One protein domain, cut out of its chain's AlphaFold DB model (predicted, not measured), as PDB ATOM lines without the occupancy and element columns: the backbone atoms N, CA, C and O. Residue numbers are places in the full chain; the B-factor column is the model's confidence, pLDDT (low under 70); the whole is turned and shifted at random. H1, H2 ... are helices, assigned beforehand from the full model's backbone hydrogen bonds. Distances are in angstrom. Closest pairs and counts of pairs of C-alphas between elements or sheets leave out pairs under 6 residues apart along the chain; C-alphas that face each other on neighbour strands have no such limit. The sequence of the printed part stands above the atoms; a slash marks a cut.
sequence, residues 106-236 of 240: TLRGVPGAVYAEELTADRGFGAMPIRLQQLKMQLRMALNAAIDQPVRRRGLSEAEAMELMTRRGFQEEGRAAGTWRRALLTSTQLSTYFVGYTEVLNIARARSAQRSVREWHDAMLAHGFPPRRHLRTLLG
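What this domain is: This is residues 106 to 236 of the 240 residues of the protein "DUF885 domain-containing protein" of Actinobacteria bacterium (UniProt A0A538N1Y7). Three helices make a triangle in the middle: H1 and H2 form a helical hairpin, and H6 runs from the last part of H2 past the first part of H1. H4 and H5 pack on the later part of H2 at one end of the domain, with short H3 beside H5, and at the other end H8 packs on H6 with H7 near both. The printed part has 131 residues with eight named helices, H1 to H8 in order, and no named strand; the class is all helix. It is only just compact, close to loose, with a radius of gyration of the C-alphas of 16.7 A and spans of 50 by 35 by 22 A.

How they stand to each other: Begin with H1, residues 110 to 122, and H2, residues 128 to 148, a helical hairpin that touches at Ala 121 and Arg 131, closest C-alphas 6.4 A apart, opposite ways at a shallow tilt of 34 degrees, only just short of steep. H2 is the hub, touching four helices. H3, residues 150 to 153, meets H2 only through their link. H4, residues 158 to 168, touches H2 at a shallow tilt of 19 degrees, opposite ways, closest at C-alphas 147 and 161, 6.7 A. H5, residues 173 to 185, touches H4 at a steep tilt of 46 degrees, closest at C-alphas 165 and 176, 5.9 A. H5 only just touches H2, and only just touches H3, with 3 pairs of C-alphas within 8 A each; the closest are 148 and 183, 5.7 A, and 151 and 183, 7.0 A. H6, residues 191 to 205, touches H2 at a steep tilt of 58 degrees, with C-alphas 145 and 191 closest, 4.1 A. H6 also touches H1 at a steep tilt of 51 degrees, with C-alphas 111 and 197 closest, 4.7 A. H7, residues 213 to 221, is close to H6 but not clearly touching, C-alphas 204 and 216 being closest, 7.6 A. H8, residues 228 to 234, touches H6 at a shallow tilt of 25 degrees, the same way, C-alphas 199 and 228 being closest, 6.6 A. Helix packing is part aligned, part crossed. Every O i to N i+4 pair is within hydrogen-bond range in H2, H4, H5, H6 and H7; H1 has 7 of 9, H8 has 1 of 3 beside 3 of 4 O i to N i+3 pairs, and H3 is too short for an O i to N i+4 pair.

Where its parts are: Find C-alpha 110 at (362.221, 445.900, 388.233), where H1 begins its 19.0 A. H2 runs 30.5 A to C-alpha 148 at (364.045, 463.015, 394.088). H5 is 18.4 A long and H6 21.1 A. H8 ends at C-alpha 234, (342.948, 443.757, 384.665).

The domain as a whole: The C-alphas of Ala 159 and Gln 210 are the two farthest apart, 50.4 A. The printed part has no cut, and no link is long. The model's pLDDT is under 70 at residues 106 to 111, of which 110 to 111 belong to H1.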
ATOM      1  N   THR A 106     362.987 447.665 381.060       46.97
ATOM      2  CA  THR A 106     363.882 448.164 382.120       46.97
ATOM      3  C   THR A 106     363.154 448.858 383.270       46.97
ATOM      4  O   THR A 106     363.534 448.696 384.422       46.97
ATOM      5  N   LEU A 107     362.062 449.579 383.006       48.53
ATOM      6  CA  LEU A 107     361.311 450.292 384.054       48.53
ATOM      7  C   LEU A 107     360.083 449.529 384.573       48.53
ATOM      8  O   LEU A 107     359.553 449.876 385.630       48.53
ATOM      9  N   ARG A 108     359.596 448.515 383.844       55.00
ATOM     10  CA  ARG A 108     358.313 447.867 384.165       55.00
ATOM     11  C   ARG A 108     358.440 446.611 385.029       55.00
ATOM     12  O   ARG A 108     357.551 446.380 385.842       55.00
ATOM     13  N   GLY A 109     359.520 445.835 384.901       56.41
ATOM     14  CA  GLY A 109     359.696 444.595 385.677       56.41
ATOM     15  C   GLY A 109     360.427 444.754 387.004       56.41
ATOM     16  O   GLY A 109     360.148 444.043 387.969       56.41
ATOM     17  N   VAL A 110     361.317 445.738 387.090       59.22
ATOM     18  CA  VAL A 110     362.221 445.900 388.233       59.22
ATOM     19  C   VAL A 110     361.507 446.184 389.567       59.22
ATOM     20  O   VAL A 110     361.926 445.628 390.582       59.22
ATOM     21  N   PRO A 111     360.397 446.948 389.631       61.53
ATOM     22  CA  PRO A 111     359.692 447.134 390.901       61.53
ATOM     23  C   PRO A 111     359.058 445.845 391.457       61.53
ATOM     24  O   PRO A 111     358.932 445.699 392.672       61.53
ATOM     25  N   GLY A 112     358.707 444.890 390.585       70.50
ATOM     26  CA  GLY A 112     358.236 443.562 390.989       70.50
ATOM     27  C   GLY A 112     359.330 442.709 391.639       70.50
ATOM     28  O   GLY A 112     359.026 441.893 392.506       70.50
ATOM     29  N   ALA A 113     360.601 442.946 391.298       78.38
ATOM     30  CA  ALA A 113     361.734 442.253 391.910       78.38
ATOM     31  C   ALA A 113     361.906 442.630 393.391       78.38
ATOM     32  O   ALA A 113     362.075 441.750 394.227       78.38
ATOM     33  N   VAL A 114     361.753 443.914 393.743       81.19
ATOM     34  CA  VAL A 114     361.842 444.369 395.148       81.19
ATOM     35  C   VAL A 114     360.730 443.755 396.006       81.19
ATOM     36  O   VAL A 114     360.950 443.391 397.161       81.19
ATOM     37  N   TYR A 115     359.534 443.596 395.432       88.06
ATOM     38  CA  TYR A 115     358.441 442.878 396.084       88.06
ATOM     39  C   TYR A 115     358.757 441.383 396.255       88.06
ATOM     40  O   TYR A 115     358.508 440.821 397.320       88.06
ATOM     41  N   ALA A 116     359.329 440.737 395.235       86.75
ATOM     42  CA  ALA A 116     359.712 439.328 395.307       86.75
ATOM     43  C   ALA A 116     360.799 439.070 396.366       86.75
ATOM     44  O   ALA A 116     360.727 438.066 397.079       86.75
ATOM     45  N   GLU A 117     361.764 439.981 396.518       87.06
ATOM     46  CA  GLU A 117     362.768 439.929 397.589       87.06
ATOM     47  C   GLU A 117     362.114 439.950 398.976       87.06
ATOM     48  O   GLU A 117     362.443 439.124 399.829       87.06
ATOM     49  N   GLU A 118     361.161 440.861 399.200       87.56
ATOM     50  CA  GLU A 118     360.423 440.936 400.466       87.56
ATOM     51  C   GLU A 118     359.591 439.683 400.716       87.56
ATOM     52  O   GLU A 118     359.693 439.098 401.790       87.56
ATOM     53  N   LEU A 119     358.837 439.224 399.714       89.31
ATOM     54  CA  LEU A 119     358.023 438.013 399.806       89.31
ATOM     55  C   LEU A 119     358.868 436.786 400.168       89.31
ATOM     56  O   LEU A 119     358.444 435.942 400.957       89.31
ATOM     57  N   THR A 120     360.056 436.678 399.576       88.06
ATOM     58  CA  THR A 120     360.991 435.577 399.819       88.06
ATOM     59  C   THR A 120     361.529 435.647 401.245       88.06
ATOM     60  O   THR A 120     361.456 434.666 401.986       88.06
ATOM     61  N   ALA A 121     361.979 436.824 401.674       87.19
ATOM     62  CA  ALA A 121     362.469 437.034 403.030       87.19
ATOM     63  C   ALA A 121     361.380 436.794 404.098       87.19
ATOM     64  O   ALA A 121     361.645 436.157 405.117       87.19
ATOM     65  N   ASP A 122     360.139 437.211 403.842       86.56
ATOM     66  CA  ASP A 122     358.992 436.990 404.734       86.56
ATOM     67  C   ASP A 122     358.600 435.508 404.846       86.56
ATOM     68  O   ASP A 122     358.011 435.082 405.839       86.56
ATOM     69  N   ARG A 123     358.958 434.691 403.848       87.69
ATOM     70  CA  ARG A 123     358.792 433.229 403.873       87.69
ATOM     71  C   ARG A 123     359.912 432.504 404.622       87.69
ATOM     72  O   ARG A 123     359.925 431.277 404.636       87.69
ATOM     73  N   GLY A 124     360.824 433.243 405.253       85.31
ATOM     74  CA  GLY A 124     361.928 432.688 406.034       85.31
ATOM     75  C   GLY A 124     363.142 432.294 405.193       85.31
ATOM     76  O   GLY A 124     364.011 431.577 405.683       85.31
ATOM     77  N   PHE A 125     363.226 432.745 403.936       84.25
ATOM     78  CA  PHE A 125     364.430 432.542 403.137       84.25
ATOM     79  C   PHE A 125     365.525 433.525 403.554       84.25
ATOM     80  O   PHE A 125     365.371 434.744 403.468       84.25
ATOM     81  N   GLY A 126     366.667 432.962 403.939       81.56
ATOM     82  CA  GLY A 126     367.852 433.702 404.350       81.56
ATOM     83  C   GLY A 126     367.952 433.883 405.864       81.56
ATOM     84  O   GLY A 126     366.964 434.015 406.582       81.56
ATOM     85  N   ALA A 127     369.185 433.879 406.365       87.62
ATOM     86  CA  ALA A 127     369.465 434.170 407.766       87.62
ATOM     87  C   ALA A 127     369.310 435.675 408.067       87.62
ATOM     88  O   ALA A 127     369.238 436.505 407.158       87.62
ATOM     89  N   MET A 128     369.346 436.041 409.352       89.44
ATOM     90  CA  MET A 128     369.252 437.437 409.812       89.44
ATOM     91  C   MET A 128     370.144 438.432 409.029       89.44
ATOM     92  O   MET A 128     369.646 439.504 408.682       89.44
ATOM     93  N   PRO A 129     371.407 438.114 408.661       90.12
ATOM     94  CA  PRO A 129     372.230 439.023 407.855       90.12
ATOM     95  C   PRO A 129     371.641 439.338 406.471       90.12
ATOM     96  O   PRO A 129     371.737 440.470 406.004       90.12
ATOM     97  N   ILE A 130     370.989 438.362 405.832       88.69
ATOM     98  CA  ILE A 130     370.352 438.534 404.518       88.69
ATOM     99  C   ILE A 130     369.124 439.438 404.654       88.69
ATOM    100  O   ILE A 130     368.955 440.360 403.857       88.69
ATOM    101  N   ARG A 131     368.314 439.251 405.707       89.56
ATOM    102  CA  ARG A 131     367.175 440.138 405.990       89.56
ATOM    103  C   ARG A 131     367.628 441.569 406.265       89.56
ATOM    104  O   ARG A 131     367.025 442.504 405.750       89.56
ATOM    105  N   LEU A 132     368.704 441.757 407.028       92.56
ATOM    106  CA  LEU A 132     369.242 443.090 407.302       92.56
ATOM    107  C   LEU A 132     369.714 443.784 406.018       92.56
ATOM    108  O   LEU A 132     369.413 444.959 405.803       92.56
ATOM    109  N   GLN A 133     370.405 443.053 405.141       91.56
ATOM    110  CA  GLN A 133     370.824 443.583 403.846       91.56
ATOM    111  C   GLN A 133     369.619 443.936 402.961       91.56
ATOM    112  O   GLN A 133     369.608 444.997 402.338       91.56
ATOM    113  N   GLN A 134     368.582 443.100 402.944       91.81
ATOM    114  CA  GLN A 134     367.344 443.357 402.208       91.81
ATOM    115  C   GLN A 134     366.634 444.628 402.712       91.81
ATOM    116  O   GLN A 134     366.271 445.493 401.915       91.81
ATOM    117  N   LEU A 135     366.538 444.818 404.031       92.94
ATOM    118  CA  LEU A 135     365.985 446.038 404.630       92.94
ATOM    119  C   LEU A 135     366.822 447.282 404.297       92.94
ATOM    120  O   LEU A 135     366.266 448.339 403.999       92.94
ATOM    121  N   LYS A 136     368.156 447.166 404.274       94.12
ATOM    122  CA  LYS A 136     369.043 448.250 403.816       94.12
ATOM    123  C   LYS A 136     368.770 448.617 402.351       94.12
ATOM    124  O   LYS A 136     368.753 449.799 402.002       94.12
ATOM    125  N   MET A 137     368.525 447.629 401.493       92.50
ATOM    126  CA  MET A 137     368.195 447.854 400.082       92.50
ATOM    127  C   MET A 137     366.825 448.526 399.909       92.50
ATOM    128  O   MET A 137     366.705 449.455 399.103       92.50
ATOM    129  N   GLN A 138     365.825 448.151 400.715       92.25
ATOM    130  CA  GLN A 138     364.534 448.846 400.756       92.25
ATOM    131  C   GLN A 138     364.665 450.290 401.250       92.25
ATOM    132  O   GLN A 138     364.085 451.205 400.662       92.25
ATOM    133  N   LEU A 139     365.476 450.523 402.285       94.69
ATOM    134  CA  LEU A 139     365.753 451.867 402.787       94.69
ATOM    135  C   LEU A 139     366.389 452.744 401.706       94.69
ATOM    136  O   LEU A 139     365.973 453.886 401.523       94.69
ATOM    137  N   ARG A 140     367.345 452.209 400.938       94.19
ATOM    138  CA  ARG A 140     367.947 452.922 399.802       94.19
ATOM    139  C   ARG A 140     366.890 453.356 398.787       94.19
ATOM    140  O   ARG A 140     366.895 454.505 398.362       94.19
ATOM    141  N   MET A 141     365.968 452.468 398.421       92.81
ATOM    142  CA  MET A 141     364.861 452.799 397.517       92.81
ATOM    143  C   MET A 141     363.978 453.928 398.077       92.81
ATOM    144  O   MET A 141     363.643 454.859 397.343       92.81
ATOM    145  N   ALA A 142     363.629 453.878 399.365       93.50
ATOM    146  CA  ALA A 142     362.821 454.915 400.007       93.50
ATOM    147  C   ALA A 142     363.550 456.270 400.068       93.50
ATOM    148  O   ALA A 142     362.957 457.303 399.761       93.50
ATOM    149  N   LEU A 143     364.843 456.276 400.404       94.12
ATOM    150  CA  LEU A 143     365.657 457.493 400.439       94.12
ATOM    151  C   LEU A 143     365.830 458.110 399.051       94.12
ATOM    152  O   LEU A 143     365.714 459.325 398.912       94.12
ATOM    153  N   ASN A 144     366.029 457.281 398.025       93.31
ATOM    154  CA  ASN A 144     366.103 457.732 396.641       93.31
ATOM    155  C   ASN A 144     364.827 458.481 396.233       93.31
ATOM    156  O   ASN A 144     364.917 459.565 395.665       93.31
ATOM    157  N   ALA A 145     363.646 457.962 396.582       92.19
ATOM    158  CA  ALA A 145     362.381 458.662 396.353       92.19
ATOM    159  C   ALA A 145     362.241 459.933 397.213       92.19
ATOM    160  O   ALA A 145     361.729 460.949 396.743       92.19
ATOM    161  N   ALA A 146     362.728 459.902 398.458       92.12
ATOM    162  CA  ALA A 146     362.647 461.031 399.381       92.12
ATOM    163  C   ALA A 146     363.471 462.247 398.932       92.12
ATOM    164  O   ALA A 146     363.071 463.368 399.229       92.12
ATOM    165  N   ILE A 147     364.582 462.056 398.213       92.94
ATOM    166  CA  ILE A 147     365.401 463.168 397.694       92.94
ATOM    167  C   ILE A 147     364.960 463.645 396.301       92.94
ATOM    168  O   ILE A 147     365.152 464.807 395.953       92.94
ATOM    169  N   ASP A 148     364.314 462.785 395.513       90.00
ATOM    170  CA  ASP A 148     364.045 463.015 394.088       90.00
ATOM    171  C   ASP A 148     363.119 464.215 393.810       90.00
ATOM    172  O   ASP A 148     363.287 464.940 392.826       90.00
ATOM    173  N   GLN A 149     362.128 464.455 394.671       89.56
ATOM    174  CA  GLN A 149     361.233 465.614 394.549       89.56
ATOM    175  C   GLN A 149     361.802 466.880 395.221       89.56
ATOM    176  O   GLN A 149     361.759 467.945 394.586       89.56
ATOM    177  N   PRO A 150     362.372 466.815 396.444       88.62
ATOM    178  CA  PRO A 150     362.957 467.981 397.105       88.62
ATOM    179  C   PRO A 150     364.128 468.635 396.369       88.62
ATOM    180  O   PRO A 150     364.198 469.863 396.375       88.62
ATOM    181  N   VAL A 151     364.982 467.868 395.680       88.31
ATOM    182  CA  VAL A 151     366.094 468.421 394.876       88.31
ATOM    183  C   VAL A 151     365.608 469.445 393.851       88.31
ATOM    184  O   VAL A 151     366.245 470.470 393.641       88.31
ATOM    185  N   ARG A 152     364.441 469.207 393.244       84.00
ATOM    186  CA  ARG A 152     363.870 470.107 392.231       84.00
ATOM    187  C   ARG A 152     362.976 471.200 392.795       84.00
ATOM    188  O   ARG A 152     362.917 472.279 392.222       84.00
ATOM    189  N   ARG A 153     362.203 470.903 393.845       84.12
ATOM    190  CA  ARG A 153     361.107 471.787 394.293       84.12
ATOM    191  C   ARG A 153     361.340 472.473 395.631       84.12
ATOM    192  O   ARG A 153     360.619 473.415 395.936       84.12
ATOM    193  N   ARG A 154     362.262 471.976 396.454       79.94
ATOM    194  CA  ARG A 154     362.440 472.427 397.844       79.94
ATOM    195  C   ARG A 154     363.857 472.898 398.160       79.94
ATOM    196  O   ARG A 154     364.113 473.233 399.305       79.94
ATOM    197  N   GLY A 155     364.747 472.931 397.166       83.81
ATOM    198  CA  GLY A 155     366.118 473.411 397.345       83.81
ATOM    199  C   GLY A 155     366.930 472.564 398.323       83.81
ATOM    200  O   GLY A 155     367.713 473.121 399.081       83.81
ATOM    201  N   LEU A 156     366.721 471.239 398.331       91.56
ATOM    202  CA  LEU A 156     367.532 470.318 399.133       91.56
ATOM    203  C   LEU A 156     369.009 470.495 398.762       91.56
ATOM    204  O   LEU A 156     369.349 470.378 397.583       91.56
ATOM    205  N   SER A 157     369.869 470.770 399.741       94.25
ATOM    206  CA  SER A 157     371.302 470.920 399.492       94.25
ATOM    207  C   SER A 157     371.992 469.566 399.312       94.25
ATOM    208  O   SER A 157     371.526 468.532 399.798       94.25
ATOM    209  N   GLU A 158     373.146 469.573 398.642       94.06
ATOM    210  CA  GLU A 158     373.973 468.371 398.503       94.06
ATOM    211  C   GLU A 158     374.389 467.822 399.870       94.06
ATOM    212  O   GLU A 158     374.276 466.625 400.107       94.06
ATOM    213  N   ALA A 159     374.786 468.692 400.803       95.06
ATOM    214  CA  ALA A 159     375.195 468.289 402.145       95.06
ATOM    215  C   ALA A 159     374.077 467.543 402.895       95.06
ATOM    216  O   ALA A 159     374.318 466.465 403.438       95.06
ATOM    217  N   GLU A 160     372.845 468.059 402.865       94.69
ATOM    218  CA  GLU A 160     371.690 467.403 403.495       94.69
ATOM    219  C   GLU A 160     371.365 466.059 402.831       94.69
ATOM    220  O   GLU A 160     371.076 465.072 403.513       94.69
ATOM    221  N   ALA A 161     371.428 465.991 401.496       94.25
ATOM    222  CA  ALA A 161     371.197 464.751 400.761       94.25
ATOM    223  C   ALA A 161     372.274 463.698 401.072       94.25
ATOM    224  O   ALA A 161     371.958 462.522 401.283       94.25
ATOM    225  N   MET A 162     373.538 464.115 401.141       95.94
ATOM    226  CA  MET A 162     374.674 463.257 401.469       95.94
ATOM    227  C   MET A 162     374.608 462.760 402.912       95.94
ATOM    228  O   MET A 162     374.817 461.567 403.146       95.94
ATOM    229  N   GLU A 163     374.241 463.610 403.874       95.56
ATOM    230  CA  GLU A 163     374.020 463.198 405.265       95.56
ATOM    231  C   GLU A 163     372.894 462.159 405.352       95.56
ATOM    232  O   GLU A 163     373.052 461.104 405.975       95.56
ATOM    233  N   LEU A 164     371.774 462.408 404.671       94.56
ATOM    234  CA  LEU A 164     370.639 461.490 404.642       94.56
ATOM    235  C   LEU A 164     371.035 460.114 404.080       94.56
ATOM    236  O   LEU A 164     370.715 459.083 404.678       94.56
ATOM    237  N   MET A 165     371.754 460.074 402.956       95.62
ATOM    238  CA  MET A 165     372.135 458.821 402.296       95.62
ATOM    239  C   MET A 165     373.236 458.053 403.036       95.62
ATOM    240  O   MET A 165     373.147 456.828 403.148       95.62
ATOM    241  N   THR A 166     374.251 458.735 403.564       95.56
ATOM    242  CA  THR A 166     375.392 458.078 404.224       95.56
ATOM    243  C   THR A 166     375.087 457.735 405.681       95.56
ATOM    244  O   THR A 166     375.248 456.582 406.084       95.56
ATOM    245  N   ARG A 167     374.556 458.681 406.471       94.25
ATOM    246  CA  ARG A 167     374.319 458.477 407.910       94.25
ATOM    247  C   ARG A 167     373.066 457.678 408.203       94.25
ATOM    248  O   ARG A 167     373.101 456.816 409.077       94.25
ATOM    249  N   ARG A 168     371.958 457.965 407.511       92.94
ATOM    250  CA  ARG A 168     370.696 457.235 407.724       92.94
ATOM    251  C   ARG A 168     370.548 456.051 406.780       92.94
ATOM    252  O   ARG A 168     370.007 455.034 407.186       92.94
ATOM    253  N   GLY A 169     371.023 456.173 405.541       92.31
ATOM    254  CA  GLY A 169     370.937 455.117 404.527       92.31
ATOM    255  C   GLY A 169     372.068 454.088 404.551       92.31
ATOM    256  O   GLY A 169     371.990 453.100 403.817       92.31
ATOM    257  N   PHE A 170     373.112 454.303 405.359       95.25
ATOM    258  CA  PHE A 170     374.301 453.442 405.434       95.25
ATOM    259  C   PHE A 170     374.946 453.189 404.060       95.25
ATOM    260  O   PHE A 170     375.469 452.097 403.793       95.25
ATOM    261  N   GLN A 171     374.835 454.159 403.151       94.00
ATOM    262  CA  GLN A 171     375.433 454.093 401.822       94.00
ATOM    263  C   GLN A 171     376.891 454.544 401.870       94.00
ATOM    264  O   GLN A 171     377.254 455.417 402.655       94.00
ATOM    265  N   GLU A 172     377.708 453.967 400.995       95.00
ATOM    266  CA  GLU A 172     379.053 454.473 400.730       95.00
ATOM    267  C   GLU A 172     378.984 455.850 400.067       95.00
ATOM    268  O   GLU A 172     378.078 456.124 399.272       95.00
ATOM    269  N   GLU A 173     379.970 456.698 400.352       93.62
ATOM    270  CA  GLU A 173     380.029 458.076 399.857       93.62
ATOM    271  C   GLU A 173     379.989 458.146 398.327       93.62
ATOM    272  O   GLU A 173     379.206 458.912 397.772       93.62
ATOM    273  N   GLY A 174     380.741 457.284 397.631       93.31
ATOM    274  CA  GLY A 174     380.743 457.245 396.165       93.31
ATOM    275  C   GLY A 174     379.368 456.916 395.573       93.31
ATOM    276  O   GLY A 174     378.937 457.527 394.593       93.31
ATOM    277  N   ARG A 175     378.622 456.004 396.210       92.12
ATOM    278  CA  ARG A 175     377.255 455.660 395.792       92.12
ATOM    279  C   ARG A 175     376.267 456.790 396.089       92.12
ATOM    280  O   ARG A 175     375.387 457.053 395.266       92.12
ATOM    281  N   ALA A 176     376.415 457.464 397.227       94.25
ATOM    282  CA  ALA A 176     375.604 458.625 397.578       94.25
ATOM    283  C   ALA A 176     375.842 459.788 396.595       94.25
ATOM    284  O   ALA A 176     374.879 460.313 396.035       94.25
ATOM    285  N   ALA A 177     377.101 460.101 396.278       94.25
ATOM    286  CA  ALA A 177     377.467 461.135 395.310       94.25
ATOM    287  C   ALA A 177     376.938 460.821 393.898       94.25
ATOM    288  O   ALA A 177     376.367 461.682 393.226       94.25
ATOM    289  N   GLY A 178     377.043 459.562 393.458       93.12
ATOM    290  CA  GLY A 178     376.463 459.115 392.188       93.12
ATOM    291  C   GLY A 178     374.936 459.253 392.148       93.12
ATOM    292  O   GLY A 178     374.372 459.689 391.142       93.12
ATOM    293  N   THR A 179     374.261 458.941 393.258       92.88
ATOM    294  CA  THR A 179     372.802 459.084 393.388       92.88
ATOM    295  C   THR A 179     372.382 460.553 393.374       92.88
ATOM    296  O   THR A 179     371.456 460.907 392.644       92.88
ATOM    297  N   TRP A 180     373.091 461.420 394.101       93.75
ATOM    298  CA  TRP A 180     372.890 462.871 394.082       93.75
ATOM    299  C   TRP A 180     373.003 463.434 392.663       93.75
ATOM    300  O   TRP A 180     372.083 464.078 392.155       93.75
ATOM    301  N   ARG A 181     374.089 463.091 391.967       92.81
ATOM    302  CA  ARG A 181     374.303 463.497 390.578       92.81
ATOM    303  C   ARG A 181     373.165 463.040 389.665       92.81
ATOM    304  O   ARG A 181     372.712 463.800 388.811       92.81
ATOM    305  N   ARG A 182     372.676 461.809 389.843       91.19
ATOM    306  CA  ARG A 182     371.540 461.275 389.077       91.19
ATOM    307  C   ARG A 182     370.245 462.031 389.385       91.19
ATOM    308  O   ARG A 182     369.490 462.304 388.455       91.19
ATOM    309  N   ALA A 183     370.015 462.422 390.639       91.06
ATOM    310  CA  ALA A 183     368.855 463.220 391.039       91.06
ATOM    311  C   ALA A 183     368.834 464.602 390.360       91.06
ATOM    312  O   ALA A 183     367.766 465.080 389.978       91.06
ATOM    313  N   LEU A 184     370.005 465.217 390.154       90.31
ATOM    314  CA  LEU A 184     370.137 466.487 389.431       90.31
ATOM    315  C   LEU A 184     369.885 466.343 387.923       90.31
ATOM    316  O   LEU A 184     369.280 467.219 387.310       90.31
ATOM    317  N   LEU A 185     370.350 465.245 387.321       90.81
ATOM    318  CA  LEU A 185     370.322 465.045 385.867       90.81
ATOM    319  C   LEU A 185     369.035 464.392 385.345       90.81
ATOM    320  O   LEU A 185     368.718 464.524 384.166       90.81
ATOM    321  N   THR A 186     368.304 463.664 386.189       84.56
ATOM    322  CA  THR A 186     367.119 462.891 385.790       84.56
ATOM    323  C   THR A 186     365.908 463.300 386.606       84.56
ATOM    324  O   THR A 186     366.039 463.614 387.783       84.56
ATOM    325  N   SER A 187     364.718 463.270 386.000       80.25
ATOM    326  CA  SER A 187     363.464 463.587 386.691       80.25
ATOM    327  C   SER A 187     362.643 462.344 386.984       80.25
ATOM    328  O   SER A 187     362.403 461.545 386.085       80.25
ATOM    329  N   THR A 188     362.169 462.191 388.224       83.94
ATOM    330  CA  THR A 188     361.275 461.105 388.691       83.94
ATOM    331  C   THR A 188     361.838 459.679 388.601       83.94
ATOM    332  O   THR A 188     361.198 458.730 389.054       83.94
ATOM    333  N   GLN A 189     363.041 459.515 388.042       86.88
ATOM    334  CA  GLN A 189     363.677 458.225 387.781       86.88
ATOM    335  C   GLN A 189     363.939 457.464 389.082       86.88
ATOM    336  O   GLN A 189     363.593 456.289 389.186       86.88
ATOM    337  N   LEU A 190     364.460 458.142 390.104       87.50
ATOM    338  CA  LEU A 190     364.747 457.539 391.406       87.50
ATOM    339  C   LEU A 190     363.476 457.089 392.141       87.50
ATOM    340  O   LEU A 190     363.475 456.040 392.788       87.50
ATOM    341  N   SER A 191     362.376 457.827 391.985       89.69
ATOM    342  CA  SER A 191     361.086 457.483 392.593       89.69
ATOM    343  C   SER A 191     360.410 456.267 391.952       89.69
ATOM    344  O   SER A 191     359.549 455.646 392.576       89.69
ATOM    345  N   THR A 192     360.774 455.897 390.717       87.25
ATOM    346  CA  THR A 192     360.079 454.830 389.971       87.25
ATOM    347  C   THR A 192     360.081 453.483 390.684       87.25
ATOM    348  O   THR A 192     359.046 452.809 390.683       87.25
ATOM    349  N   TYR A 193     361.192 453.137 391.335       86.94
ATOM    350  CA  TYR A 193     361.338 451.916 392.123       86.94
ATOM    351  C   TYR A 193     360.376 451.913 393.305       86.94
ATOM    352  O   TYR A 193     359.589 450.984 393.451       86.94
ATOM    353  N   PHE A 194     360.389 452.986 394.100       90.69
ATOM    354  CA  PHE A 194     359.558 453.103 395.294       90.69
ATOM    355  C   PHE A 194     358.065 453.064 394.963       90.69
ATOM    356  O   PHE A 194     357.309 452.300 395.568       90.69
ATOM    357  N   VAL A 195     357.635 453.850 393.971       89.88
ATOM    358  CA  VAL A 195     356.222 453.899 393.575       89.88
ATOM    359  C   VAL A 195     355.800 452.562 392.964       89.88
ATOM    360  O   VAL A 195     354.739 452.045 393.297       89.88
ATOM    361  N   GLY A 196     356.633 451.969 392.104       87.81
ATOM    362  CA  GLY A 196     356.319 450.683 391.485       87.81
ATOM    363  C   GLY A 196     356.208 449.552 392.512       87.81
ATOM    364  O   GLY A 196     355.248 448.791 392.465       87.81
ATOM    365  N   TYR A 197     357.137 449.484 393.469       89.69
ATOM    366  CA  TYR A 197     357.097 448.517 394.564       89.69
ATOM    367  C   TYR A 197     355.830 448.700 395.407       89.69
ATOM    368  O   TYR A 197     355.119 447.731 395.664       89.69
ATOM    369  N   THR A 198     355.499 449.942 395.771       90.62
ATOM    370  CA  THR A 198     354.310 450.248 396.581       90.62
ATOM    371  C   THR A 198     353.023 449.844 395.859       90.62
ATOM    372  O   THR A 198     352.128 449.261 396.467       90.62
ATOM    373  N   GLU A 199     352.926 450.100 394.552       90.06
ATOM    374  CA  GLU A 199     351.771 449.682 393.751       90.06
ATOM    375  C   GLU A 199     351.642 448.154 393.677       90.06
ATOM    376  O   GLU A 199     350.551 447.627 393.901       90.06
ATOM    377  N   VAL A 200     352.742 447.430 393.438       89.75
ATOM    378  CA  VAL A 200     352.743 445.954 393.421       89.75
ATOM    379  C   VAL A 200     352.360 445.390 394.789       89.75
ATOM    380  O   VAL A 200     351.518 444.497 394.867       89.75
ATOM    381  N   LEU A 201     352.914 445.938 395.872       90.75
ATOM    382  CA  LEU A 201     352.589 445.541 397.239       90.75
ATOM    383  C   LEU A 201     351.104 445.765 397.557       90.75
ATOM    384  O   LEU A 201     350.460 444.895 398.145       90.75
ATOM    385  N   ASN A 202     350.538 446.901 397.146       91.12
ATOM    386  CA  ASN A 202     349.121 447.199 397.346       91.12
ATOM    387  C   ASN A 202     348.216 446.231 396.573       91.12
ATOM    388  O   ASN A 202     347.207 445.778 397.111       91.12
ATOM    389  N   ILE A 203     348.587 445.866 395.344       90.75
ATOM    390  CA  ILE A 203     347.875 444.842 394.564       90.75
ATOM    391  C   ILE A 203     348.001 443.472 395.240       90.75
ATOM    392  O   ILE A 203     347.009 442.765 395.392       90.75
ATOM    393  N   ALA A 204     349.192 443.102 395.709       90.50
ATOM    394  CA  ALA A 204     349.413 441.850 396.428       90.50
ATOM    395  C   ALA A 204     348.570 441.749 397.713       90.50
ATOM    396  O   ALA A 204     348.039 440.682 398.022       90.50
ATOM    397  N   ARG A 205     348.409 442.861 398.441       91.25
ATOM    398  CA  ARG A 205     347.580 442.953 399.656       91.25
ATOM    399  C   ARG A 205     346.078 442.925 399.376       91.25
ATOM    400  O   ARG A 205     345.329 442.495 400.243       91.25
ATOM    401  N   ALA A 206     345.643 443.328 398.182       91.69
ATOM    402  CA  ALA A 206     344.239 443.281 397.768       91.69
ATOM    403  C   ALA A 206     343.736 441.858 397.445       91.69
ATOM    404  O   ALA A 206     342.568 441.675 397.103       91.69
ATOM    405  N   ARG A 207     344.597 440.838 397.552       92.38
ATOM    406  CA  ARG A 207     344.223 439.435 397.363       92.38
ATOM    407  C   ARG A 207     343.101 439.036 398.329       92.38
ATOM    408  O   ARG A 207     343.272 439.076 399.545       92.38
ATOM    409  N   SER A 208     341.994 438.541 397.781       89.44
ATOM    410  CA  SER A 208     340.921 437.931 398.577       89.44
ATOM    411  C   SER A 208     341.421 436.711 399.366       89.44
ATOM    412  O   SER A 208     342.245 435.943 398.864       89.44
ATOM    413  N   ALA A 209     340.871 436.469 400.558       90.81
ATOM    414  CA  ALA A 209     341.215 435.292 401.361       90.81
ATOM    415  C   ALA A 209     340.900 433.954 400.658       90.81
ATOM    416  O   ALA A 209     341.528 432.947 400.969       90.81
ATOM    417  N   GLN A 210     339.969 433.957 399.695       91.44
ATOM    418  CA  GLN A 210     339.540 432.777 398.934       91.44
ATOM    419  C   GLN A 210     340.552 432.325 397.873       91.44
ATOM    420  O   GLN A 210     340.546 431.164 397.484       91.44
ATOM    421  N   ARG A 211     341.423 433.223 397.397       91.81
ATOM    422  CA  ARG A 211     342.453 432.893 396.401       91.81
ATOM    423  C   ARG A 211     343.760 432.569 397.090       91.81
ATOM    424  O   ARG A 211     344.194 433.332 397.952       91.81
ATOM    425  N   SER A 212     344.443 431.508 396.683       93.69
ATOM    426  CA  SER A 212     345.784 431.222 397.190       93.69
ATOM    427  C   SER A 212     346.788 432.302 396.761       93.69
ATOM    428  O   SER A 212     346.573 433.063 395.815       93.69
ATOM    429  N   VAL A 213     347.919 432.381 397.469       91.00
ATOM    430  CA  VAL A 213     348.994 433.326 397.119       91.00
ATOM    431  C   VAL A 213     349.536 433.046 395.714       91.00
ATOM    432  O   VAL A 213     349.732 433.982 394.947       91.00
ATOM    433  N   ARG A 214     349.703 431.765 395.364       92.25
ATOM    434  CA  ARG A 214     350.172 431.328 394.045       92.25
ATOM    435  C   ARG A 214     349.235 431.801 392.936       92.25
ATOM    436  O   ARG A 214     349.672 432.529 392.058       92.25
ATOM    437  N   GLU A 215     347.947 431.464 393.021       93.69
ATOM    438  CA  GLU A 215     346.961 431.834 391.991       93.69
ATOM    439  C   GLU A 215     346.842 433.348 391.805       93.69
ATOM    440  O   GLU A 215     346.471 433.822 390.732       93.69
ATOM    441  N   TRP A 216     347.093 434.122 392.861       92.50
ATOM    442  CA  TRP A 216     347.102 435.575 392.776       92.50
ATOM    443  C   TRP A 216     348.325 436.094 392.023       92.50
ATOM    444  O   TRP A 216     348.176 436.898 391.106       92.50
ATOM    445  N   HIS A 217     349.522 435.609 392.363       91.31
ATOM    446  CA  HIS A 217     350.753 435.991 391.669       91.31
ATOM    447  C   HIS A 217     350.772 435.524 390.215       91.31
ATOM    448  O   HIS A 217     351.163 436.304 389.351       91.31
ATOM    449  N   ASP A 218     350.272 434.324 389.924       91.62
ATOM    450  CA  ASP A 218     350.153 433.818 388.555       91.62
ATOM    451  C   ASP A 218     349.233 434.722 387.719       91.62
ATOM    452  O   ASP A 218     349.580 435.093 386.600       91.62
ATOM    453  N   ALA A 219     348.107 435.178 388.282       91.19
ATOM    454  CA  ALA A 219     347.230 436.134 387.605       91.19
ATOM    455  C   ALA A 219     347.886 437.512 387.412       91.19
ATOM    456  O   ALA A 219     347.713 438.127 386.362       91.19
ATOM    457  N   MET A 220     348.669 437.995 388.383       89.31
ATOM    458  CA  MET A 220     349.434 439.238 388.226       89.31
ATOM    459  C   MET A 220     350.450 439.134 387.078       89.31
ATOM    460  O   MET A 220     350.573 440.067 386.285       89.31
ATOM    461  N   LEU A 221     351.157 438.005 386.979       88.62
ATOM    462  CA  LEU A 221     352.211 437.766 385.988       88.62
ATOM    463  C   LEU A 221     351.668 437.414 384.596       88.62
ATOM    464  O   LEU A 221     352.335 437.699 383.601       88.62
ATOM    465  N   ALA A 222     350.455 436.862 384.497       88.69
ATOM    466  CA  ALA A 222     349.819 436.494 383.228       88.69
ATOM    467  C   ALA A 222     349.651 437.678 382.256       88.69
ATOM    468  O   ALA A 222     349.567 437.494 381.043       88.69
ATOM    469  N   HIS A 223     349.631 438.909 382.772       85.06
ATOM    470  CA  HIS A 223     349.536 440.124 381.964       85.06
ATOM    471  C   HIS A 223     350.901 440.672 381.506       85.06
ATOM    472  O   HIS A 223     350.952 441.698 380.819       85.06
ATOM    473  N   GLY A 224     352.006 440.012 381.871       81.19
ATOM    474  CA  GLY A 224     353.367 440.502 381.674       81.19
ATOM    475  C   GLY A 224     353.651 441.698 382.582       81.19
ATOM    476  O   GLY A 224     353.444 441.638 383.790       81.19
ATOM    477  N   PHE A 225     354.092 442.812 381.992       72.44
ATOM    478  CA  PHE A 225     354.389 444.043 382.729       72.44
ATOM    479  C   PHE A 225     353.558 445.228 382.211       72.44
ATOM    480  O   PHE A 225     354.097 446.137 381.564       72.44
ATOM    481  N   PRO A 226     352.231 445.244 382.433       80.88
ATOM    482  CA  PRO A 226     351.425 446.410 382.106       80.88
ATOM    483  C   PRO A 226     351.798 447.585 383.030       80.88
ATOM    484  O   PRO A 226     352.305 447.378 384.135       80.88
ATOM    485  N   PRO A 227     351.526 448.842 382.634       79.56
ATOM    486  CA  PRO A 227     351.588 449.954 383.572       79.56
ATOM    487  C   PRO A 227     350.706 449.648 384.786       79.56
ATOM    488  O   PRO A 227     349.542 449.282 384.633       79.56
ATOM    489  N   ARG A 228     351.272 449.802 385.982       76.50
ATOM    490  CA  ARG A 228     350.722 449.247 387.226       76.50
ATOM    491  C   ARG A 228     349.339 449.799 387.617       76.50
ATOM    492  O   ARG A 228     348.505 449.036 388.097       76.50
ATOM    493  N   ARG A 229     349.013 451.030 387.194       78.44
ATOM    494  CA  ARG A 229     347.642 451.582 387.225       78.44
ATOM    495  C   ARG A 229     346.590 450.695 386.543       78.44
ATOM    496  O   ARG A 229     345.478 450.586 387.039       78.44
ATOM    497  N   HIS A 230     346.935 450.044 385.431       85.19
ATOM    498  CA  HIS A 230     346.006 449.191 384.682       85.19
ATOM    499  C   HIS A 230     345.982 447.756 385.210       85.19
ATOM    500  O   HIS A 230     345.004 447.052 384.986       85.19
ATOM    501  N   LEU A 231     347.031 447.310 385.916       85.31
ATOM    502  CA  LEU A 231     347.077 445.956 386.474       85.31
ATOM    503  C   LEU A 231     345.925 445.721 387.461       85.31
ATOM    504  O   LEU A 231     345.342 444.646 387.467       85.31
ATOM    505  N   ARG A 232     345.537 446.745 388.233       86.44
ATOM    506  CA  ARG A 232     344.359 446.689 389.115       86.44
ATOM    507  C   ARG A 232     343.081 446.367 388.345       86.44
ATOM    508  O   ARG A 232     342.396 445.409 388.682       86.44
ATOM    509  N   THR A 233     342.816 447.118 387.278       88.38
ATOM    510  CA  THR A 233     341.640 446.925 386.423       88.38
ATOM    511  C   THR A 233     341.646 445.552 385.753       88.38
ATOM    512  O   THR A 233     340.614 444.892 385.711       88.38
ATOM    513  N   LEU A 234     342.806 445.084 385.279       88.75
ATOM    514  CA  LEU A 234     342.948 443.757 384.665       88.75
ATOM    515  C   LEU A 234     342.660 442.613 385.648       88.75
ATOM    516  O   LEU A 234     342.162 441.569 385.242       88.75
ATOM    517  N   LEU A 235     342.928 442.828 386.937       88.12
ATOM    518  CA  LEU A 235     342.636 441.876 388.009       88.12
ATOM    519  C   LEU A 235     341.214 442.020 388.582       88.12
ATOM    520  O   LEU A 235     340.884 441.324 389.540       88.12
ATOM    521  N   GLY A 236     340.386 442.913 388.023       85.25
ATOM    522  CA  GLY A 236     339.028 443.177 388.505       85.25
ATOM    523  C   GLY A 236     338.976 443.910 389.848       85.25
ATOM    524  O   GLY A 236     337.997 443.780 390.575       85.25
TER     525      GLY A 236